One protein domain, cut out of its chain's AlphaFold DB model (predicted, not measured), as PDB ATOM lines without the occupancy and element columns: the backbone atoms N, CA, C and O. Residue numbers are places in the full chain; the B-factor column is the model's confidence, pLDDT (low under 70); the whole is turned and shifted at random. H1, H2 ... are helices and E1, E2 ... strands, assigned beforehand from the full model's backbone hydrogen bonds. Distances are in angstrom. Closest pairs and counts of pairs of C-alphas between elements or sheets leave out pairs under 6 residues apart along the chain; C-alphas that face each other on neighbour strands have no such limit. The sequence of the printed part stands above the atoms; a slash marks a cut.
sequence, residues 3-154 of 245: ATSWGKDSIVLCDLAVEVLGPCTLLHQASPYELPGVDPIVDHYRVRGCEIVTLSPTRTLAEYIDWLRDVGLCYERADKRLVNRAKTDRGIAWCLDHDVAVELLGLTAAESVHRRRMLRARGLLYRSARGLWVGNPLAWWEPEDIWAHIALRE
ATOM      1  N   ALA A   3      16.110 -23.086 -18.048       97.75
ATOM      2  CA  ALA A   3      16.343 -23.149 -19.486       97.75
ATOM      3  C   ALA A   3      17.847 -23.095 -19.765       97.75
ATOM      4  O   ALA A   3      18.559 -22.221 -19.260       97.75
ATOM      5  N   THR A   4      18.335 -24.018 -20.588       97.69
ATOM      6  CA  THR A   4      19.764 -24.176 -20.848       97.69
ATOM      7  C   THR A   4      20.066 -24.244 -22.336       97.69
ATOM      8  O   THR A   4      19.408 -24.928 -23.116       97.69
ATOM      9  N   SER A   5      21.103 -23.514 -22.736       95.06
ATOM     10  CA  SER A   5      21.715 -23.616 -24.064       95.06
ATOM     11  C   SER A   5      22.979 -24.477 -24.060       95.06
ATOM     12  O   SER A   5      23.657 -24.546 -25.078       95.06
ATOM     13  N   TRP A   6      23.334 -25.040 -22.898       96.00
ATOM     14  CA  TRP A   6      24.632 -25.664 -22.610       96.00
ATOM     15  C   TRP A   6      25.850 -24.736 -22.770       96.00
ATOM     16  O   TRP A   6      26.988 -25.177 -22.659       96.00
ATOM     17  N   GLY A   7      25.632 -23.432 -22.971       95.19
ATOM     18  CA  GLY A   7      26.689 -22.422 -22.941       95.19
ATOM     19  C   GLY A   7      27.188 -22.113 -21.525       95.19
ATOM     20  O   GLY A   7      26.553 -22.473 -20.534       95.19
ATOM     21  N   LYS A   8      28.304 -21.375 -21.434       96.06
ATOM     22  CA  LYS A   8      29.002 -21.053 -20.173       96.06
ATOM     23  C   LYS A   8      28.084 -20.495 -19.070       96.06
ATOM     24  O   LYS A   8      28.158 -20.930 -17.930       96.06
ATOM     25  N   ASP A   9      27.182 -19.573 -19.402       97.88
ATOM     26  CA  ASP A   9      26.289 -18.952 -18.416       97.88
ATOM     27  C   ASP A   9      25.179 -19.927 -18.000       97.88
ATOM     28  O   ASP A   9      24.783 -19.983 -16.839       97.88
ATOM     29  N   SER A  10      24.698 -20.742 -18.947       97.56
ATOM     30  CA  SER A  10      23.683 -21.760 -18.680       97.56
ATOM     31  C   SER A  10      24.207 -22.855 -17.755       97.56
ATOM     32  O   SER A  10      23.501 -23.207 -16.819       97.56
ATOM     33  N   ILE A  11      25.432 -23.359 -17.954       97.81
ATOM     34  CA  ILE A  11      25.988 -24.410 -17.084       97.81
ATOM     35  C   ILE A  11      26.241 -23.901 -15.658       97.81
ATOM     36  O   ILE A  11      25.954 -24.609 -14.697       97.81
ATOM     37  N   VAL A  12      26.678 -22.648 -15.488       98.50
ATOM     38  CA  VAL A  12      26.795 -22.041 -14.150       98.50
ATOM     39  C   VAL A  12      25.424 -21.943 -13.485       98.50
ATOM     40  O   VAL A  12      25.276 -22.313 -12.322       98.50
ATOM     41  N   LEU A  13      24.398 -21.506 -14.221       98.62
ATOM     42  CA  LEU A  13      23.041 -21.455 -13.683       98.62
ATOM     43  C   LEU A  13      22.513 -22.847 -13.319       98.62
ATOM     44  O   LEU A  13      21.902 -22.994 -12.264       98.62
ATOM     45  N   CYS A  14      22.724 -23.854 -14.170       98.56
ATOM     46  CA  CYS A  14      22.330 -25.231 -13.888       98.56
ATOM     47  C   CYS A  14      23.013 -25.740 -12.615       98.56
ATOM     48  O   CYS A  14      22.339 -26.289 -11.752       98.56
ATOM     49  N   ASP A  15      24.319 -25.514 -12.463       98.38
ATOM     50  CA  ASP A  15      25.057 -25.931 -11.270       98.38
ATOM     51  C   ASP A  15      24.518 -25.276  -9.988       98.38
ATOM     52  O   ASP A  15      24.189 -25.984  -9.035       98.38
ATOM     53  N   LEU A  16      24.325 -23.953  -9.999       98.44
ATOM     54  CA  LEU A  16      23.744 -23.218  -8.871       98.44
ATOM     55  C   LEU A  16      22.311 -23.663  -8.560       98.44
ATOM     56  O   LEU A  16      21.933 -23.784  -7.396       98.44
ATOM     57  N   ALA A  17      21.495 -23.904  -9.586       98.25
ATOM     58  CA  ALA A  17      20.128 -24.369  -9.398       98.25
ATOM     59  C   ALA A  17      20.103 -25.752  -8.745       98.25
ATOM     60  O   ALA A  17      19.330 -25.953  -7.815       98.25
ATOM     61  N   VAL A  18      20.971 -26.672  -9.171       98.12
ATOM     62  CA  VAL A  18      21.073 -28.004  -8.562       98.12
ATOM     63  C   VAL A  18      21.597 -27.927  -7.130       98.12
ATOM     64  O   VAL A  18      21.126 -28.664  -6.269       98.12
ATOM     65  N   GLU A  19      22.542 -27.030  -6.850       97.75
ATOM     66  CA  GLU A  19      23.060 -26.806  -5.496       97.75
ATOM     67  C   GLU A  19      21.980 -26.283  -4.537       97.75
ATOM     68  O   GLU A  19      21.895 -26.741  -3.400       97.75
ATOM     69  N   VAL A  20      21.142 -25.347  -4.987       98.06
ATOM     70  CA  VAL A  20      20.155 -24.673  -4.126       98.06
ATOM     71  C   VAL A  20      18.817 -25.411  -4.065       98.06
ATOM     72  O   VAL A  20      18.193 -25.463  -3.007       98.06
ATOM     73  N   LEU A  21      18.344 -25.943  -5.192       97.19
ATOM     74  CA  LEU A  21      17.011 -26.543  -5.330       97.19
ATOM     75  C   LEU A  21      17.041 -28.075  -5.289       97.19
ATOM     76  O   LEU A  21      15.983 -28.697  -5.215       97.19
ATOM     77  N   GLY A  22      18.227 -28.682  -5.351       98.00
ATOM     78  CA  GLY A  22      18.374 -30.105  -5.626       98.00
ATOM     79  C   GLY A  22      18.130 -30.438  -7.105       98.00
ATOM     80  O   GLY A  22      18.074 -29.544  -7.957       98.00
ATOM     81  N   PRO A  23      18.003 -31.733  -7.440       98.06
ATOM     82  CA  PRO A  23      17.730 -32.164  -8.805       98.06
ATOM     83  C   PRO A  23      16.484 -31.477  -9.375       98.06
ATOM     84  O   PRO A  23      15.435 -31.435  -8.735       98.06
ATOM     85  N   CYS A  24      16.598 -30.920 -10.580       97.81
ATOM     86  CA  CYS A  24      15.524 -30.157 -11.208       97.81
ATOM     87  C   CYS A  24      15.463 -30.396 -12.720       97.81
ATOM     88  O   CYS A  24      16.394 -30.938 -13.317       97.81
ATOM     89  N   THR A  25      14.359 -29.982 -13.343       98.50
ATOM     90  CA  THR A  25      14.185 -30.061 -14.795       98.50
ATOM     91  C   THR A  25      15.017 -28.995 -15.508       98.50
ATOM     92  O   THR A  25      14.842 -27.787 -15.279       98.50
ATOM     93  N   LEU A  26      15.892 -29.457 -16.402       98.50
ATOM     94  CA  LEU A  26      16.708 -28.655 -17.304       98.50
ATOM     95  C   LEU A  26      16.128 -28.758 -18.719       98.50
ATOM     96  O   LEU A  26      16.125 -29.830 -19.323       98.50
ATOM     97  N   LEU A  27      15.633 -27.640 -19.246       98.12
ATOM     98  CA  LEU A  27      15.001 -27.570 -20.559       98.12
ATOM     99  C   LEU A  27      15.983 -27.028 -21.597       98.12
ATOM    100  O   LEU A  27      16.372 -25.858 -21.547       98.12
ATOM    101  N   HIS A  28      16.342 -27.858 -22.568       97.19
ATOM    102  CA  HIS A  28      17.144 -27.476 -23.718       97.19
ATOM    103  C   HIS A  28      16.282 -27.303 -24.970       97.19
ATOM    104  O   HIS A  28      15.500 -28.176 -25.339       97.19
ATOM    105  N   GLN A  29      16.450 -26.182 -25.669       95.50
ATOM    106  CA  GLN A  29      15.842 -25.970 -26.982       95.50
ATOM    107  C   GLN A  29      16.875 -26.245 -28.074       95.50
ATOM    108  O   GLN A  29      17.628 -25.340 -28.457       95.50
ATOM    109  N   ALA A  30      16.880 -27.477 -28.584       93.38
ATOM    110  CA  ALA A  30      17.836 -27.900 -29.596       93.38
ATOM    111  C   ALA A  30      17.699 -27.052 -30.862       93.38
ATOM    112  O   ALA A  30      16.602 -26.697 -31.319       93.38
ATOM    113  N   SER A  31      18.847 -26.699 -31.428       90.12
ATOM    114  CA  SER A  31      18.922 -25.975 -32.692       90.12
ATOM    115  C   SER A  31      19.309 -26.927 -33.816       90.12
ATOM    116  O   SER A  31      20.052 -27.869 -33.566       90.12
ATOM    117  N   PRO A  32      18.885 -26.672 -35.065       90.12
ATOM    118  CA  PRO A  32      19.267 -27.532 -36.184       90.12
ATOM    119  C   PRO A  32      20.777 -27.523 -36.487       90.12
ATOM    120  O   PRO A  32      21.236 -28.313 -37.298       90.12
ATOM    121  N   TYR A  33      21.539 -26.627 -35.859       87.69
ATOM    122  CA  TYR A  33      22.976 -26.421 -36.039       87.69
ATOM    123  C   TYR A  33      23.743 -26.589 -34.714       87.69
ATOM    124  O   TYR A  33      24.716 -25.882 -34.452       87.69
ATOM    125  N   GLU A  34      23.264 -27.469 -33.834       87.56
ATOM    126  CA  GLU A  34      23.925 -27.750 -32.559       87.56
ATOM    127  C   GLU A  34      25.344 -28.295 -32.775       87.56
ATOM    128  O   GLU A  34      25.589 -29.115 -33.661       87.56
ATOM    129  N   LEU A  35      26.295 -27.780 -31.994       85.94
ATOM    130  CA  LEU A  35      27.694 -28.187 -32.078       85.94
ATOM    131  C   LEU A  35      27.923 -29.453 -31.240       85.94
ATOM    132  O   LEU A  35      27.300 -29.602 -30.187       85.94
ATOM    133  N   PRO A  36      28.836 -30.348 -31.658       88.81
ATOM    134  CA  PRO A  36      29.191 -31.514 -30.858       88.81
ATOM    135  C   PRO A  36      29.856 -31.103 -29.536       88.81
ATOM    136  O   PRO A  36      30.461 -30.035 -29.434       88.81
ATOM    137  N   GLY A  37      29.794 -31.988 -28.536       87.25
ATOM    138  CA  GLY A  37      30.463 -31.804 -27.241       87.25
ATOM    139  C   GLY A  37      29.545 -31.412 -26.082       87.25
ATOM    140  O   GLY A  37      30.037 -31.187 -24.979       87.25
ATOM    141  N   VAL A  38      28.229 -31.363 -26.299       91.69
ATOM    142  CA  VAL A  38      27.247 -31.156 -25.222       91.69
ATOM    143  C   VAL A  38      27.025 -32.413 -24.377       91.69
ATOM    144  O   VAL A  38      26.688 -32.291 -23.203       91.69
ATOM    145  N   ASP A  39      27.268 -33.607 -24.927       92.88
ATOM    146  CA  ASP A  39      26.950 -34.880 -24.261       92.88
ATOM    147  C   ASP A  39      27.588 -35.020 -22.868       92.88
ATOM    148  O   ASP A  39      26.852 -35.302 -21.922       92.88
ATOM    149  N   PRO A  40      28.890 -34.719 -22.658       92.75
ATOM    150  CA  PRO A  40      29.488 -34.808 -21.325       92.75
ATOM    151  C   PRO A  40      28.846 -33.859 -20.303       92.75
ATOM    152  O   PRO A  40      28.766 -34.183 -19.120       92.75
ATOM    153  N   ILE A  41      28.375 -32.690 -20.751       94.50
ATOM    154  CA  ILE A  41      27.680 -31.717 -19.897       94.50
ATOM    155  C   ILE A  41      26.304 -32.267 -19.519       94.50
ATOM    156  O   ILE A  41      25.912 -32.226 -18.355       94.50
ATOM    157  N   VAL A  42      25.570 -32.810 -20.490       95.69
ATOM    158  CA  VAL A  42      24.254 -33.407 -20.248       95.69
ATOM    159  C   VAL A  42      24.370 -34.590 -19.283       95.69
ATOM    160  O   VAL A  42      23.611 -34.672 -18.314       95.69
ATOM    161  N   ASP A  43      25.342 -35.472 -19.503       95.06
ATOM    162  CA  ASP A  43      25.573 -36.643 -18.658       95.06
ATOM    163  C   ASP A  43      25.983 -36.252 -17.236       95.06
ATOM    164  O   ASP A  43      25.486 -36.846 -16.276       95.06
ATOM    165  N   HIS A  44      26.790 -35.195 -17.078       94.69
ATOM    166  CA  HIS A  44      27.108 -34.629 -15.766       94.69
ATOM    167  C   HIS A  44      25.838 -34.301 -14.961       94.69
ATOM    168  O   HIS A  44      25.735 -34.671 -13.789       94.69
ATOM    169  N   TYR A  45      24.842 -33.651 -15.572       96.75
ATOM    170  CA  TYR A  45      23.603 -33.302 -14.870       96.75
ATOM    171  C   TYR A  45      22.644 -34.486 -14.695       96.75
ATOM    172  O   TYR A  45      21.970 -34.562 -13.664       96.75
ATOM    173  N   ARG A  46      22.616 -35.447 -15.628       97.25
ATOM    174  CA  ARG A  46      21.842 -36.693 -15.466       97.25
ATOM    175  C   ARG A  46      22.313 -37.503 -14.264       97.25
ATOM    176  O   ARG A  46      21.490 -37.942 -13.469       97.25
ATOM    177  N   VAL A  47      23.629 -37.655 -14.088       96.69
ATOM    178  CA  VAL A  47      24.210 -38.362 -12.930       96.69
ATOM    179  C   VAL A  47      23.862 -37.662 -11.613       96.69
ATOM    180  O   VAL A  47      23.704 -38.314 -10.584       96.69
ATOM    181  N   ARG A  48      23.659 -36.340 -11.642       96.19
ATOM    182  CA  ARG A  48      23.169 -35.551 -10.500       96.19
ATOM    183  C   ARG A  48      21.648 -35.622 -10.307       96.19
ATOM    184  O   ARG A  48      21.108 -34.870  -9.501       96.19
ATOM    185  N   GLY A  49      20.956 -36.503 -11.030       97.94
ATOM    186  CA  GLY A  49      19.521 -36.758 -10.900       97.94
ATOM    187  C   GLY A  49      18.620 -35.744 -11.602       97.94
ATOM    188  O   GLY A  49      17.414 -35.754 -11.369       97.94
ATOM    189  N   CYS A  50      19.171 -34.846 -12.424       98.31
ATOM    190  CA  CYS A  50      18.362 -33.858 -13.131       98.31
ATOM    191  C   CYS A  50      17.571 -34.505 -14.268       98.31
ATOM    192  O   CYS A  50      18.092 -35.336 -15.015       98.31
ATOM    193  N   GLU A  51      16.335 -34.054 -14.449       98.19
ATOM    194  CA  GLU A  51      15.543 -34.383 -15.628       98.19
ATOM    195  C   GLU A  51      15.985 -33.489 -16.790       98.19
ATOM    196  O   GLU A  51      15.965 -32.261 -16.679       98.19
ATOM    197  N   ILE A  52      16.381 -34.094 -17.909       98.25
ATOM    198  CA  ILE A  52      16.795 -33.359 -19.106       98.25
ATOM    199  C   ILE A  52      15.689 -33.442 -20.147       98.25
ATOM    200  O   ILE A  52      15.444 -34.508 -20.713       98.25
ATOM    201  N   VAL A  53      15.064 -32.305 -20.438       98.19
ATOM    202  CA  VAL A  53      14.045 -32.190 -21.481       98.19
ATOM    203  C   VAL A  53      14.653 -31.477 -22.677       98.19
ATOM    204  O   VAL A  53      15.058 -30.322 -22.573       98.19
ATOM    205  N   THR A  54      14.680 -32.139 -23.831       97.19
ATOM    206  CA  THR A  54      15.159 -31.538 -25.081       97.19
ATOM    207  C   THR A  54      14.003 -31.335 -26.046       97.19
ATOM    208  O   THR A  54      13.381 -32.291 -26.503       97.19
ATOM    209  N   LEU A  55      13.733 -30.081 -26.405       95.75
ATOM    210  CA  LEU A  55      12.791 -29.745 -27.465       95.75
ATOM    211  C   LEU A  55      13.506 -29.836 -28.812       95.75
ATOM    212  O   LEU A  55      14.309 -28.960 -29.142       95.75
ATOM    213  N   SER A  56      13.179 -30.859 -29.603       93.75
ATOM    214  CA  SER A  56      13.734 -31.057 -30.949       93.75
ATOM    215  C   SER A  56      13.552 -29.816 -31.827       93.75
ATOM    216  O   SER A  56      12.539 -29.118 -31.698       93.75
ATOM    217  N   PRO A  57      14.482 -29.503 -32.741       91.88
ATOM    218  CA  PRO A  57      14.293 -28.395 -33.669       91.88
ATOM    219  C   PRO A  57      13.067 -28.653 -34.562       91.88
ATOM    220  O   PRO A  57      12.755 -29.790 -34.896       91.88
ATOM    221  N   THR A  58      12.349 -27.596 -34.959       90.12
ATOM    222  CA  THR A  58      11.158 -27.730 -35.831       90.12
ATOM    223  C   THR A  58      11.508 -27.984 -37.298       90.12
ATOM    224  O   THR A  58      10.611 -28.116 -38.121       90.12
ATOM    225  N   ARG A  59      12.795 -27.906 -37.640       90.75
ATOM    226  CA  ARG A  59      13.360 -28.075 -38.976       90.75
ATOM    227  C   ARG A  59      14.651 -28.859 -38.831       90.75
ATOM    228  O   ARG A  59      15.371 -28.673 -37.849       90.75
ATOM    229  N   THR A  60      14.958 -29.680 -39.815       92.25
ATOM    230  CA  THR A  60      16.299 -30.224 -40.030       92.25
ATOM    231  C   THR A  60      17.278 -29.107 -40.412       92.25
ATOM    232  O   THR A  60      16.878 -27.979 -40.717       92.25
ATOM    233  N   LEU A  61      18.583 -29.403 -40.417       90.06
ATOM    234  CA  LEU A  61      19.592 -28.451 -40.886       90.06
ATOM    235  C   LEU A  61      19.372 -28.055 -42.352       90.06
ATOM    236  O   LEU A  61      19.468 -26.874 -42.673       90.06
ATOM    237  N   ALA A  62      19.037 -29.019 -43.214       92.06
ATOM    238  CA  ALA A  62      18.767 -28.771 -44.629       92.06
ATOM    239  C   ALA A  62      17.567 -27.826 -44.810       92.06
ATOM    240  O   ALA A  62      17.717 -26.756 -45.392       92.06
ATOM    241  N   GLU A  63      16.427 -28.144 -44.190       93.19
ATOM    242  CA  GLU A  63      15.226 -27.295 -44.233       93.19
ATOM    243  C   GLU A  63      15.467 -25.903 -43.638       93.19
ATOM    244  O   GLU A  63      14.869 -24.919 -44.068       93.19
ATOM    245  N   TYR A  64      16.325 -25.797 -42.620       89.50
ATOM    246  CA  TYR A  64      16.694 -24.514 -42.036       89.50
ATOM    247  C   TYR A  64      17.555 -23.674 -42.987       89.50
ATOM    248  O   TYR A  64      17.332 -22.469 -43.097       89.50
ATOM    249  N   ILE A  65      18.511 -24.292 -43.688       90.00
ATOM    250  CA  ILE A  65      19.336 -23.625 -44.704       90.00
ATOM    251  C   ILE A  65      18.467 -23.151 -45.871       90.00
ATOM    252  O   ILE A  65      18.609 -22.005 -46.296       90.00
ATOM    253  N   ASP A  66      17.558 -23.996 -46.353       91.94
ATOM    254  CA  ASP A  66      16.656 -23.642 -47.451       91.94
ATOM    255  C   ASP A  66      15.708 -22.512 -47.039       91.94
ATOM    256  O   ASP A  66      15.622 -21.501 -47.728       91.94
ATOM    257  N   TRP A  67      15.132 -22.585 -45.835       89.06
ATOM    258  CA  TRP A  67      14.327 -21.491 -45.293       89.06
ATOM    259  C   TRP A  67      15.102 -20.170 -45.192       89.06
ATOM    260  O   TRP A  67      14.545 -19.117 -45.499       89.06
ATOM    261  N   LEU A  68      16.374 -20.195 -44.770       86.75
ATOM    262  CA  LEU A  68      17.204 -18.986 -44.725       86.75
ATOM    263  C   LEU A  68      17.421 -18.397 -46.123       86.75
ATOM    264  O   LEU A  68      17.322 -17.181 -46.281       86.75
ATOM    265  N   ARG A  69      17.656 -19.242 -47.132       88.56
ATOM    266  CA  ARG A  69      17.784 -18.803 -48.529       88.56
ATOM    267  C   ARG A  69      16.488 -18.168 -49.036       88.56
ATOM    268  O   ARG A  69      16.552 -17.088 -49.620       88.56
ATOM    269  N   ASP A  70      15.338 -18.773 -48.739       88.81
ATOM    270  CA  ASP A  70      14.020 -18.281 -49.166       88.81
ATOM    271  C   ASP A  70      13.703 -16.884 -48.617       88.81
ATOM    272  O   ASP A  70      13.115 -16.050 -49.304       88.81
ATOM    273  N   VAL A  71      14.122 -16.593 -47.382       85.44
ATOM    274  CA  VAL A  71      13.946 -15.269 -46.756       85.44
ATOM    275  C   VAL A  71      15.078 -14.286 -47.090       85.44
ATOM    276  O   VAL A  71      15.160 -13.215 -46.486       85.44
ATOM    277  N   GLY A  72      15.956 -14.633 -48.039       84.56
ATOM    278  CA  GLY A  72      17.043 -13.778 -48.518       84.56
ATOM    279  C   GLY A  72      18.219 -13.638 -47.547       84.56
ATOM    280  O   GLY A  72      18.967 -12.663 -47.625       84.56
ATOM    281  N   LEU A  73      18.388 -14.579 -46.613       81.69
ATOM    282  CA  LEU A  73      19.495 -14.603 -45.659       81.69
ATOM    283  C   LEU A  73      20.540 -15.653 -46.050       81.69
ATOM    284  O   LEU A  73      20.230 -16.799 -46.364       81.69
ATOM    285  N   CYS A  74      21.817 -15.293 -45.934       77.62
ATOM    286  CA  CYS A  74      22.887 -16.285 -45.992       77.62
ATOM    287  C   CYS A  74      22.922 -17.087 -44.685       77.62
ATOM    288  O   CYS A  74      22.914 -16.502 -43.597       77.62
ATOM    289  N   TYR A  75      23.062 -18.412 -44.783       71.00
ATOM    290  CA  TYR A  75      23.230 -19.293 -43.618       71.00
ATOM    291  C   TYR A  75      24.469 -18.941 -42.774       71.00
ATOM    292  O   TYR A  75      24.506 -19.210 -41.578       71.00
ATOM    293  N   GLU A  76      25.443 -18.255 -43.372       72.31
ATOM    294  CA  GLU A  76      26.670 -17.776 -42.726       72.31
ATOM    295  C   GLU A  76      26.464 -16.501 -41.888       72.31
ATOM    296  O   GLU A  76      27.267 -16.197 -41.006       72.31
ATOM    297  N   ARG A  77      25.405 -15.719 -42.160       59.41
ATOM    298  CA  ARG A  77      25.137 -14.410 -41.530       59.41
ATOM    299  C   ARG A  77      23.640 -14.179 -41.312       59.41
ATOM    300  O   ARG A  77      23.099 -13.143 -41.697       59.41
ATOM    301  N   ALA A  78      22.962 -15.148 -40.706       62.91
ATOM    302  CA  ALA A  78      21.533 -15.038 -40.438       62.91
ATOM    303  C   ALA A  78      21.206 -13.835 -39.525       62.91
ATOM    304  O   ALA A  78      21.893 -13.581 -38.528       62.91
ATOM    305  N   ASP A  79      20.123 -13.113 -39.837       73.25
ATOM    306  CA  ASP A  79      19.597 -12.050 -38.978       73.25
ATOM    307  C   ASP A  79      19.109 -12.646 -37.649       73.25
ATOM    308  O   ASP A  79      18.120 -13.385 -37.582       73.25
ATOM    309  N   LYS A  80      19.784 -12.264 -36.561       68.12
ATOM    310  CA  LYS A  80      19.466 -12.682 -35.190       68.12
ATOM    311  C   LYS A  80      17.998 -12.451 -34.824       68.12
ATOM    312  O   LYS A  80      17.460 -13.224 -34.038       68.12
ATOM    313  N   ARG A  81      17.326 -11.425 -35.361       68.44
ATOM    314  CA  ARG A  81      15.905 -11.155 -35.076       68.44
ATOM    315  C   ARG A  81      14.999 -12.251 -35.624       68.44
ATOM    316  O   ARG A  81      14.101 -12.702 -34.915       68.44
ATOM    317  N   LEU A  82      15.250 -12.694 -36.854       71.31
ATOM    318  CA  LEU A  82      14.454 -13.728 -37.506       71.31
ATOM    319  C   LEU A  82      14.701 -15.099 -36.863       71.31
ATOM    320  O   LEU A  82      13.752 -15.816 -36.548       71.31
ATOM    321  N   VAL A  83      15.967 -15.416 -36.576       69.25
ATOM    322  CA  VAL A  83      16.355 -16.652 -35.875       69.25
ATOM    323  C   VAL A  83      15.757 -16.700 -34.472       69.25
ATOM    324  O   VAL A  83      15.211 -17.725 -34.062       69.25
ATOM    325  N   ASN A  84      15.789 -15.579 -33.745       70.06
ATOM    326  CA  ASN A  84      15.150 -15.496 -32.438       70.06
ATOM    327  C   ASN A  84      13.647 -15.727 -32.555       70.06
ATOM    328  O   ASN A  84      13.116 -16.489 -31.756       70.06
ATOM    329  N   ARG A  85      12.968 -15.167 -33.566       72.12
ATOM    330  CA  ARG A  85      11.529 -15.384 -33.790       72.12
ATOM    331  C   ARG A  85      11.182 -16.860 -33.994       72.12
ATOM    332  O   ARG A  85      10.193 -17.314 -33.435       72.12
ATOM    333  N   ALA A  86      12.014 -17.613 -34.714       67.56
ATOM    334  CA  ALA A  86      11.814 -19.051 -34.924       67.56
ATOM    335  C   ALA A  86      11.941 -19.882 -33.630       67.56
ATOM    336  O   ALA A  86      11.319 -20.933 -33.507       67.56
ATOM    337  N   LYS A  87      12.731 -19.407 -32.657       69.50
ATOM    338  CA  LYS A  87      12.872 -20.030 -31.327       69.50
ATOM    339  C   LYS A  87      11.916 -19.455 -30.282       69.50
ATOM    340  O   LYS A  87      11.751 -20.046 -29.214       69.50
ATOM    341  N   THR A  88      11.319 -18.301 -30.578       73.06
ATOM    342  CA  THR A  88      10.501 -17.547 -29.632       73.06
ATOM    343  C   THR A  88       9.321 -18.412 -29.212       73.06
ATOM    344  O   THR A  88       8.709 -19.107 -30.018       73.06
ATOM    345  N   ASP A  89       9.049 -18.390 -27.913       78.31
ATOM    346  CA  ASP A  89       7.876 -18.969 -27.266       78.31
ATOM    347  C   ASP A  89       7.796 -20.489 -27.108       78.31
ATOM    348  O   ASP A  89       6.978 -20.927 -26.307       78.31
ATOM    349  N   ARG A  90       8.639 -21.308 -27.751       90.31
ATOM    350  CA  ARG A  90       8.559 -22.775 -27.563       90.31
ATOM    351  C   ARG A  90       8.836 -23.210 -26.118       90.31
ATOM    352  O   ARG A  90       8.162 -24.097 -25.614       90.31
ATOM    353  N   GLY A  91       9.809 -22.578 -25.459       90.38
ATOM    354  CA  GLY A  91      10.174 -22.888 -24.073       90.38
ATOM    355  C   GLY A  91       9.090 -22.442 -23.099       90.38
ATOM    356  O   GLY A  91       8.657 -23.221 -22.259       90.38
ATOM    357  N   ILE A  92       8.565 -21.227 -23.294       91.88
ATOM    358  CA  ILE A  92       7.457 -20.697 -22.490       91.88
ATOM    359  C   ILE A  92       6.185 -21.529 -22.693       91.88
ATOM    360  O   ILE A  92       5.501 -21.808 -21.718       91.88
ATOM    361  N   ALA A  93       5.863 -21.930 -23.926       93.38
ATOM    362  CA  ALA A  93       4.716 -22.794 -24.202       93.38
ATOM    363  C   ALA A  93       4.855 -24.130 -23.467       93.38
ATOM    364  O   ALA A  93       3.972 -24.479 -22.694       93.38
ATOM    365  N   TRP A  94       6.011 -24.793 -23.593       95.38
ATOM    366  CA  TRP A  94       6.280 -26.029 -22.860       95.38
ATOM    367  C   TRP A  94       6.132 -25.846 -21.344       95.38
ATOM    368  O   TRP A  94       5.500 -26.672 -20.695       95.38
ATOM    369  N   CYS A  95       6.642 -24.741 -20.787       95.75
ATOM    370  CA  CYS A  95       6.482 -24.426 -19.367       95.75
ATOM    371  C   CYS A  95       5.009 -24.340 -18.953       95.75
ATOM    372  O   CYS A  95       4.629 -24.903 -17.932       95.75
ATOM    373  N   LEU A  96       4.186 -23.633 -19.730       94.62
ATOM    374  CA  LEU A  96       2.761 -23.477 -19.436       94.62
ATOM    375  C   LEU A  96       2.010 -24.808 -19.551       94.62
ATOM    376  O   LEU A  96       1.173 -25.091 -18.703       94.62
ATOM    377  N   ASP A  97       2.350 -25.631 -20.543       96.62
ATOM    378  CA  ASP A  97       1.731 -26.943 -20.763       96.62
ATOM    379  C   ASP A  97       2.085 -27.967 -19.663       96.62
ATOM    380  O   ASP A  97       1.406 -28.981 -19.528       96.62
ATOM    381  N   HIS A  98       3.144 -27.713 -18.884       97.06
ATOM    382  CA  HIS A  98       3.640 -28.596 -17.817       97.06
ATOM    383  C   HIS A  98       3.544 -27.947 -16.425       97.06
ATOM    384  O   HIS A  98       4.306 -28.303 -15.525       97.06
ATOM    385  N   ASP A  99       2.657 -26.960 -16.253       96.56
ATOM    386  CA  ASP A  99       2.409 -26.265 -14.980       96.56
ATOM    387  C   ASP A  99       3.678 -25.695 -14.309       96.56
ATOM    388  O   ASP A  99       3.778 -25.535 -13.087       96.56
ATOM    389  N   VAL A 100       4.681 -25.337 -15.112       97.12
ATOM    390  CA  VAL A 100       5.910 -24.722 -14.620       97.12
ATOM    391  C   VAL A 100       5.614 -23.278 -14.239       97.12
ATOM    392  O   VAL A 100       5.361 -22.423 -15.084       97.12
ATOM    393  N   ALA A 101       5.711 -22.975 -12.945       96.06
ATOM    394  CA  ALA A 101       5.474 -21.624 -12.440       96.06
ATOM    395  C   ALA A 101       6.613 -20.640 -12.769       96.06
ATOM    396  O   ALA A 101       6.357 -19.450 -12.973       96.06
ATOM    397  N   VAL A 102       7.865 -21.125 -12.785       97.62
ATOM    398  CA  VAL A 102       9.078 -20.300 -12.913       97.62
ATOM    399  C   VAL A 102      10.093 -20.925 -13.875       97.62
ATOM    400  O   VAL A 102      10.529 -22.070 -13.696       97.62
ATOM    401  N   GLU A 103      10.538 -20.116 -14.835       97.50
ATOM    402  CA  GLU A 103      11.682 -20.368 -15.709       97.50
ATOM    403  C   GLU A 103      12.894 -19.545 -15.252       97.50
ATOM    404  O   GLU A 103      12.817 -18.325 -15.091       97.50
ATOM    405  N   LEU A 104      14.031 -20.211 -15.049       98.44
ATOM    406  CA  LEU A 104      15.308 -19.561 -14.767       98.44
ATOM    407  C   LEU A 104      16.149 -19.476 -16.043       98.44
ATOM    408  O   LEU A 104      16.322 -20.479 -16.735       98.44
ATOM    409  N   LEU A 105      16.698 -18.290 -16.320       97.62
ATOM    410  CA  LEU A 105      17.529 -18.007 -17.491       97.62
ATOM    411  C   LEU A 105      18.945 -17.593 -17.086       97.62
ATOM    412  O   LEU A 105      19.135 -16.754 -16.201       97.62
ATOM    413  N   GLY A 106      19.944 -18.137 -17.787       97.25
ATOM    414  CA  GLY A 106      21.365 -17.796 -17.618       97.25
ATOM    415  C   GLY A 106      21.732 -16.468 -18.280       97.25
ATOM    416  O   GLY A 106      22.689 -16.406 -19.038       97.25
ATOM    417  N   LEU A 107      20.911 -15.434 -18.087       96.88
ATOM    418  CA  LEU A 107      21.069 -14.129 -18.722       96.88
ATOM    419  C   LEU A 107      21.923 -13.203 -17.853       96.88
ATOM    420  O   LEU A 107      21.564 -12.950 -16.703       96.88
ATOM    421  N   THR A 108      22.961 -12.600 -18.429       98.31
ATOM    422  CA  THR A 108      23.777 -11.577 -17.756       98.31
ATOM    423  C   THR A 108      23.570 -10.181 -18.361       98.31
ATOM    424  O   THR A 108      23.272  -9.999 -19.550       98.31
ATOM    425  N   ALA A 109      23.743  -9.141 -17.543       98.12
ATOM    426  CA  ALA A 109      23.754  -7.753 -17.997       98.12
ATOM    427  C   ALA A 109      25.034  -7.394 -18.767       98.12
ATOM    428  O   ALA A 109      25.033  -6.412 -19.516       98.12
ATOM    429  N   ALA A 110      26.114  -8.157 -18.583       97.69
ATOM    430  CA  ALA A 110      27.387  -7.965 -19.268       97.69
ATOM    431  C   ALA A 110      27.307  -8.329 -20.761       97.69
ATOM    432  O   ALA A 110      27.961  -7.695 -21.585       97.69
ATOM    433  N   GLU A 111      26.437  -9.269 -21.142       94.69
ATOM    434  CA  GLU A 111      26.329  -9.740 -22.528       94.69
ATOM    435  C   GLU A 111      25.890  -8.665 -23.541       94.69
ATOM    436  O   GLU A 111      26.217  -8.767 -24.723       94.69
ATOM    437  N   SER A 112      25.090  -7.664 -23.145       96.19
ATOM    438  CA  SER A 112      24.745  -6.541 -24.036       96.19
ATOM    439  C   SER A 112      24.121  -5.349 -23.310       96.19
ATOM    440  O   SER A 112      23.427  -5.491 -22.299       96.19
ATOM    441  N   VAL A 113      24.232  -4.163 -23.920       97.00
ATOM    442  CA  VAL A 113      23.545  -2.939 -23.463       97.00
ATOM    443  C   VAL A 113      22.026  -3.140 -23.362       97.00
ATOM    444  O   VAL A 113      21.399  -2.632 -22.432       97.00
ATOM    445  N   HIS A 114      21.427  -3.891 -24.291       95.69
ATOM    446  CA  HIS A 114      19.990  -4.160 -24.279       95.69
ATOM    447  C   HIS A 114      19.582  -5.023 -23.077       95.69
ATOM    448  O   HIS A 114      18.655  -4.653 -22.356       95.69
ATOM    449  N   ARG A 115      20.314  -6.111 -22.803       96.12
ATOM    450  CA  ARG A 115      20.074  -6.985 -21.639       96.12
ATOM    451  C   ARG A 115      20.228  -6.231 -20.327       96.12
ATOM    452  O   ARG A 115      19.341  -6.300 -19.484       96.12
ATOM    453  N   ARG A 116      21.273  -5.408 -20.197       98.00
ATOM    454  CA  ARG A 116      21.462  -4.523 -19.039       98.00
ATOM    455  C   ARG A 116      20.267  -3.598 -18.817       98.00
ATOM    456  O   ARG A 116      19.773  -3.494 -17.698       98.00
ATOM    457  N   ARG A 117      19.790  -2.918 -19.868       98.06
ATOM    458  CA  ARG A 117      18.615  -2.031 -19.777       98.06
ATOM    459  C   ARG A 117      17.358  -2.806 -19.383       98.06
ATOM    460  O   ARG A 117      16.633  -2.355 -18.504       98.06
ATOM    461  N   MET A 118      17.135  -3.970 -19.989       96.75
ATOM    462  CA  MET A 118      15.999  -4.835 -19.676       96.75
ATOM    463  C   MET A 118      16.023  -5.292 -18.208       96.75
ATOM    464  O   MET A 118      15.020  -5.134 -17.520       96.75
ATOM    465  N   LEU A 119      17.162  -5.784 -17.710       97.75
ATOM    466  CA  LEU A 119      17.320  -6.245 -16.323       97.75
ATOM    467  C   LEU A 119      17.148  -5.107 -15.307       97.75
ATOM    468  O   LEU A 119      16.522  -5.305 -14.272       97.75
ATOM    469  N   ARG A 120      17.620  -3.888 -15.612       98.00
ATOM    470  CA  ARG A 120      17.352  -2.707 -14.766       98.00
ATOM    471  C   ARG A 120      15.871  -2.351 -14.705       98.00
ATOM    472  O   ARG A 120      15.396  -1.937 -13.656       98.00
ATOM    473  N   ALA A 121      15.167  -2.465 -15.830       97.81
ATOM    474  CA  ALA A 121      13.762  -2.088 -15.918       97.81
ATOM    475  C   ALA A 121      12.830  -3.132 -15.288       97.81
ATOM    476  O   ALA A 121      11.841  -2.763 -14.662       97.81
ATOM    477  N   ARG A 122      13.127  -4.424 -15.468       97.38
ATOM    478  CA  ARG A 122      12.262  -5.529 -15.030       97.38
ATOM    479  C   ARG A 122      12.639  -6.114 -13.671       97.38
ATOM    480  O   ARG A 122      11.781  -6.698 -13.023       97.38
ATOM    481  N   GLY A 123      13.887  -5.956 -13.238       97.94
ATOM    482  CA  GLY A 123      14.422  -6.640 -12.065       97.94
ATOM    483  C   GLY A 123      14.868  -8.076 -12.362       97.94
ATOM    484  O   GLY A 123      14.861  -8.530 -13.506       97.94
ATOM    485  N   LEU A 124      15.289  -8.779 -11.307       97.88
ATOM    486  CA  LEU A 124      15.814 -10.150 -11.382       97.88
ATOM    487  C   LEU A 124      14.722 -11.200 -11.590       97.88
ATOM    488  O   LEU A 124      14.972 -12.224 -12.220       97.88
ATOM    489  N   LEU A 125      13.530 -10.931 -11.065       98.25
ATOM    490  CA  LEU A 125      12.348 -11.769 -11.165       98.25
ATOM    491  C   LEU A 125      11.218 -10.913 -11.730       98.25
ATOM    492  O   LEU A 125      10.856  -9.897 -11.139       98.25
ATOM    493  N   TYR A 126      10.672 -11.306 -12.876       97.69
ATOM    494  CA  TYR A 126       9.587 -10.575 -13.520       97.69
ATOM    495  C   TYR A 126       8.585 -11.520 -14.171       97.69
ATOM    496  O   TYR A 126       8.900 -12.662 -14.499       97.69
ATOM    497  N   ARG A 127       7.369 -11.025 -14.401       97.00
ATOM    498  CA  ARG A 127       6.336 -11.770 -15.121       97.00
ATOM    499  C   ARG A 127       6.470 -11.535 -16.626       97.00
ATOM    500  O   ARG A 127       6.526 -10.391 -17.079       97.00
ATOM    501  N   SER A 128       6.559 -12.610 -17.400       94.06
ATOM    502  CA  SER A 128       6.517 -12.552 -18.861       94.06
ATOM    503  C   SER A 128       5.142 -12.081 -19.350       94.06
ATOM    504  O   SER A 128       4.147 -12.159 -18.629       94.06
ATOM    505  N   ALA A 129       5.061 -11.642 -20.610       91.44
ATOM    506  CA  ALA A 129       3.787 -11.259 -21.226       91.44
ATOM    507  C   ALA A 129       2.772 -12.420 -21.283       91.44
ATOM    508  O   ALA A 129       1.572 -12.179 -21.345       91.44
ATOM    509  N   ARG A 130       3.253 -13.669 -21.231       89.94
ATOM    510  CA  ARG A 130       2.445 -14.896 -21.245       89.94
ATOM    511  C   ARG A 130       2.125 -15.424 -19.841       89.94
ATOM    512  O   ARG A 130       1.605 -16.519 -19.700       89.94
ATOM    513  N   GLY A 131       2.449 -14.667 -18.792       92.12
ATOM    514  CA  GLY A 131       2.074 -14.990 -17.416       92.12
ATOM    515  C   GLY A 131       3.087 -15.820 -16.621       92.12
ATOM    516  O   GLY A 131       2.984 -15.797 -15.396       92.12
ATOM    517  N   LEU A 132       4.074 -16.450 -17.273       96.31
ATOM    518  CA  LEU A 132       5.172 -17.204 -16.643       96.31
ATOM    519  C   LEU A 132       6.114 -16.281 -15.856       96.31
ATOM    520  O   LEU A 132       6.459 -15.203 -16.357       96.31
ATOM    521  N   TRP A 133       6.569 -16.697 -14.672       98.00
ATOM    522  CA  TRP A 133       7.637 -15.993 -13.957       98.00
ATOM    523  C   TRP A 133       9.004 -16.333 -14.543       98.00
ATOM    524  O   TRP A 133       9.327 -17.496 -14.756       98.00
ATOM    525  N   VAL A 134       9.821 -15.306 -14.766       97.69
ATOM    526  CA  VAL A 134      11.179 -15.437 -15.295       97.69
ATOM    527  C   VAL A 134      12.174 -14.911 -14.271       97.69
ATOM    528  O   VAL A 134      12.111 -13.738 -13.891       97.69
ATOM    529  N   GLY A 135      13.093 -15.772 -13.843       98.12
ATOM    530  CA  GLY A 135      14.192 -15.448 -12.937       98.12
ATOM    531  C   GLY A 135      15.538 -15.379 -13.661       98.12
ATOM    532  O   GLY A 135      15.829 -16.204 -14.520       98.12
ATOM    533  N   ASN A 136      16.383 -14.415 -13.291       98.44
ATOM    534  CA  ASN A 136      17.722 -14.225 -13.863       98.44
ATOM    535  C   ASN A 136      18.769 -14.139 -12.737       98.44
ATOM    536  O   ASN A 136      19.227 -13.040 -12.415       98.44
ATOM    537  N   PRO A 137      19.141 -15.266 -12.099       98.50
ATOM    538  CA  PRO A 137      20.043 -15.251 -10.942       98.50
ATOM    539  C   PRO A 137      21.440 -14.696 -11.256       98.50
ATOM    540  O   PRO A 137      22.069 -14.086 -10.397       98.50
ATOM    541  N   LEU A 138      21.891 -14.844 -12.506       98.62
ATOM    542  CA  LEU A 138      23.207 -14.401 -12.982       98.62
ATOM    543  C   LEU A 138      23.215 -12.968 -13.539       98.62
ATOM    544  O   LEU A 138      24.211 -12.526 -14.102       98.62
ATOM    545  N   ALA A 139      22.118 -12.216 -13.401       98.44
ATOM    546  CA  ALA A 139      21.932 -10.924 -14.066       98.44
ATOM    547  C   ALA A 139      23.083  -9.925 -13.873       98.44
ATOM    548  O   ALA A 139      23.352  -9.137 -14.778       98.44
ATOM    549  N   TRP A 140      23.729  -9.931 -12.708       98.38
ATOM    550  CA  TRP A 140      24.799  -8.993 -12.352       98.38
ATOM    551  C   TRP A 140      26.159  -9.660 -12.166       98.38
ATOM    552  O   TRP A 140      27.060  -9.021 -11.636       98.38
ATOM    553  N   TRP A 141      26.292 -10.921 -12.574       98.56
ATOM    554  CA  TRP A 141      27.597 -11.558 -12.668       98.56
ATOM    555  C   TRP A 141      28.326 -11.004 -13.888       98.56
ATOM    556  O   TRP A 141      27.725 -10.819 -14.955       98.56
ATOM    557  N   GLU A 142      29.611 -10.733 -13.719       98.12
ATOM    558  CA  GLU A 142      30.501 -10.381 -14.816       98.12
ATOM    559  C   GLU A 142      31.077 -11.660 -15.457       98.12
ATOM    560  O   GLU A 142      31.001 -12.750 -14.875       98.12
ATOM    561  N   PRO A 143      31.629 -11.587 -16.682       97.94
ATOM    562  CA  PRO A 143      32.199 -12.756 -17.349       97.94
ATOM    563  C   PRO A 143      33.266 -13.475 -16.514       97.94
ATOM    564  O   PRO A 143      33.375 -14.699 -16.584       97.94
ATOM    565  N   GLU A 144      34.033 -12.730 -15.721       98.12
ATOM    566  CA  GLU A 144      35.048 -13.254 -14.813       98.12
ATOM    567  C   GLU A 144      34.434 -14.140 -13.724       98.12
ATOM    568  O   GLU A 144      34.980 -15.206 -13.454       98.12
ATOM    569  N   ASP A 145      33.282 -13.763 -13.160       98.31
ATOM    570  CA  ASP A 145      32.580 -14.557 -12.141       98.31
ATOM    571  C   ASP A 145      32.103 -15.894 -12.722       98.31
ATOM    572  O   ASP A 145      32.264 -16.952 -12.111       98.31
ATOM    573  N   ILE A 146      31.565 -15.860 -13.948       98.38
ATOM    574  CA  ILE A 146      31.101 -17.050 -14.677       98.38
ATOM    575  C   ILE A 146      32.263 -18.023 -14.891       98.38
ATOM    576  O   ILE A 146      32.155 -19.209 -14.579       98.38
ATOM    577  N   TRP A 147      33.395 -17.529 -15.396       97.75
ATOM    578  CA  TRP A 147      34.569 -18.367 -15.629       97.75
ATOM    579  C   TRP A 147      35.226 -18.842 -14.335       97.75
ATOM    580  O   TRP A 147      35.655 -19.994 -14.272       97.75
ATOM    581  N   ALA A 148      35.273 -18.001 -13.300       97.62
ATOM    582  CA  ALA A 148      35.770 -18.388 -11.989       97.62
ATOM    583  C   ALA A 148      34.937 -19.533 -11.401       97.62
ATOM    584  O   ALA A 148      35.510 -20.509 -10.918       97.62
ATOM    585  N   HIS A 149      33.606 -19.473 -11.514       97.75
ATOM    586  CA  HIS A 149      32.718 -20.548 -11.066       97.75
ATOM    587  C   HIS A 149      32.948 -21.842 -11.847       97.75
ATOM    588  O   HIS A 149      33.117 -22.899 -11.243       97.75
ATOM    589  N   ILE A 150      33.030 -21.762 -13.181       96.56
ATOM    590  CA  ILE A 150      33.325 -22.921 -14.040       96.56
ATOM    591  C   ILE A 150      34.651 -23.577 -13.648       96.56
ATOM    592  O   ILE A 150      34.715 -24.802 -13.543       96.56
ATOM    593  N   ALA A 151      35.698 -22.776 -13.435       95.62
ATOM    594  CA  ALA A 151      37.019 -23.271 -13.074       95.62
ATOM    595  C   ALA A 151      37.037 -23.883 -11.667       95.62
ATOM    596  O   ALA A 151      37.605 -24.955 -11.477       95.62
ATOM    597  N   LEU A 152      36.391 -23.234 -10.693       96.19
ATOM    598  CA  LEU A 152      36.343 -23.682  -9.301       96.19
ATOM    599  C   LEU A 152      35.555 -24.987  -9.130       96.19
ATOM    600  O   LEU A 152      35.906 -25.816  -8.296       96.19
ATOM    601  N   ARG A 153      34.483 -25.158  -9.908       94.62
ATOM    602  CA  ARG A 153      33.593 -26.327  -9.861       94.62
ATOM    603  C   ARG A 153      33.941 -27.395 -10.898       94.62
ATOM    604  O   ARG A 153      33.258 -28.410 -10.972       94.62
ATOM    605  N   GLU A 154      34.973 -27.156 -11.706       92.75
ATOM    606  CA  GLU A 154      35.419 -28.038 -12.790       92.75
ATOM    607  C   GLU A 154      34.279 -28.457 -13.747       92.75
ATOM    608  O   GLU A 154      34.233 -29.592 -14.214       92.75
TER     609      GLU A 154
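What this domain is: This is residues 3 to 154 of the 245 residues of the protein "PAPS_reduct domain-containing protein" of Acidobacteria bacterium RBG_13_68_16 (UniProt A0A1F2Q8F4). Two small separate sheets, the pair E1 E2 and the three strands E3 E5 E4, make the core with H1 on one side of E1 and E3 and H5 on the other side, while the first printed residues, from Ala 3, run between the two sheets. H2 packs on the pair E1 E2, H7 crosses the first part of H1, H6 lies beyond E4, and H3 and H4 make a loose arm that reaches to one end of the longest axis. The printed part has 152 residues with seven named helices and five named strands, in the order H1 E1 H2 E2 H3 H4 H5 E3 H6 E4 E5 H7; E1 E2 is parallel and E3 E5 E4 is mixed. The class is mixed, helices and strands, and the whole is compact, with a radius of gyration of the C-alphas of 16.3 A and spans of 46 by 37 by 35 A.

Where its parts are: Begin at Ala 3 and find C-alpha 8 at (29.002, -21.053, -20.173); from there H1, the longest helix, runs through residues 8 to 21 over 19.9 A. E1 follows at residues 25 to 29, 13.0 A long, then H2 at residues 39 to 47, 12.2 A, and E2 at residues 51 to 55, 13.0 A. Look next for H3, residues 61 to 70, which covers 14.2 A and ends with C-alpha 70 at (14.020, -18.281, -49.166). H4, residues 80 to 87, and H5, residues 90 to 97, are 10.6 A and 10.5 A long. E3 holds residues 102 to 105, over 9.9 A; H6 holds residues 113 to 122, over 14.3 A. The short strands E4, residues 125 to 127, and E5, residues 133 to 135, span 7.2 A and 6.7 A. H7, residues 143 to 152, runs 14.2 A and ends with C-alpha 152 at (36.343, -23.682, -9.301).

How they stand to each other: Look first at the sheet E3 E5 E4, where E5 is the inner strand. E3 and E5 are parallel at 34 degrees, with N 103 and O 133 within hydrogen-bond range at 2.9 A. E5 and E4 form an antiparallel hairpin at 155 degrees, with N 134 and O 126 at 2.8 A. H1 only grazes this sheet with its residues 9 to 17, and the closest C-alphas of H1 and E3 are those of Ser 10 and Leu 105, 7.3 A apart. H5 only grazes it too, with residues 91 to 96; its closest C-alpha to E1 is that of Gly 91, 7.1 A from that of Gln 29. H6 is not on the sheet. In the other sheet E1 and E2 are parallel at 20 degrees, with N 28 and O 53 at 2.8 A. E1, H2 and E2 form a strand-helix-strand unit, two parallel neighbour strands with a helix between them in the chain, and its crossover is right-handed. The closest C-alphas of H2 and E2 are those of Arg 46 and Ile 52, 7.1 A apart; H1 and H2 are near each other. H7 touches H1 along residues 8 to 12 of H1 alone, the same way at a steep tilt of 60 degrees, with the C-alphas of Asp 9 and Ile 146 closest at 6.4 A. H3 and H4 are apart, and H4 and H5 meet only through their link. In each of the seven helices every O i to N i+4 pair is within hydrogen-bond range.

The domain as a whole: Look from C-alpha 70 to C-alpha 152 for the two farthest apart, 46.0 A. The printed part, residues 3 to 154, has no cut and no long link. The mean pLDDT of the printed part is 92.7; look for values under 70 at residues 77 to 78, 80 to 81, 83 and 86 to 87, of which 80 to 81, 83 and 86 to 87 belong to H4.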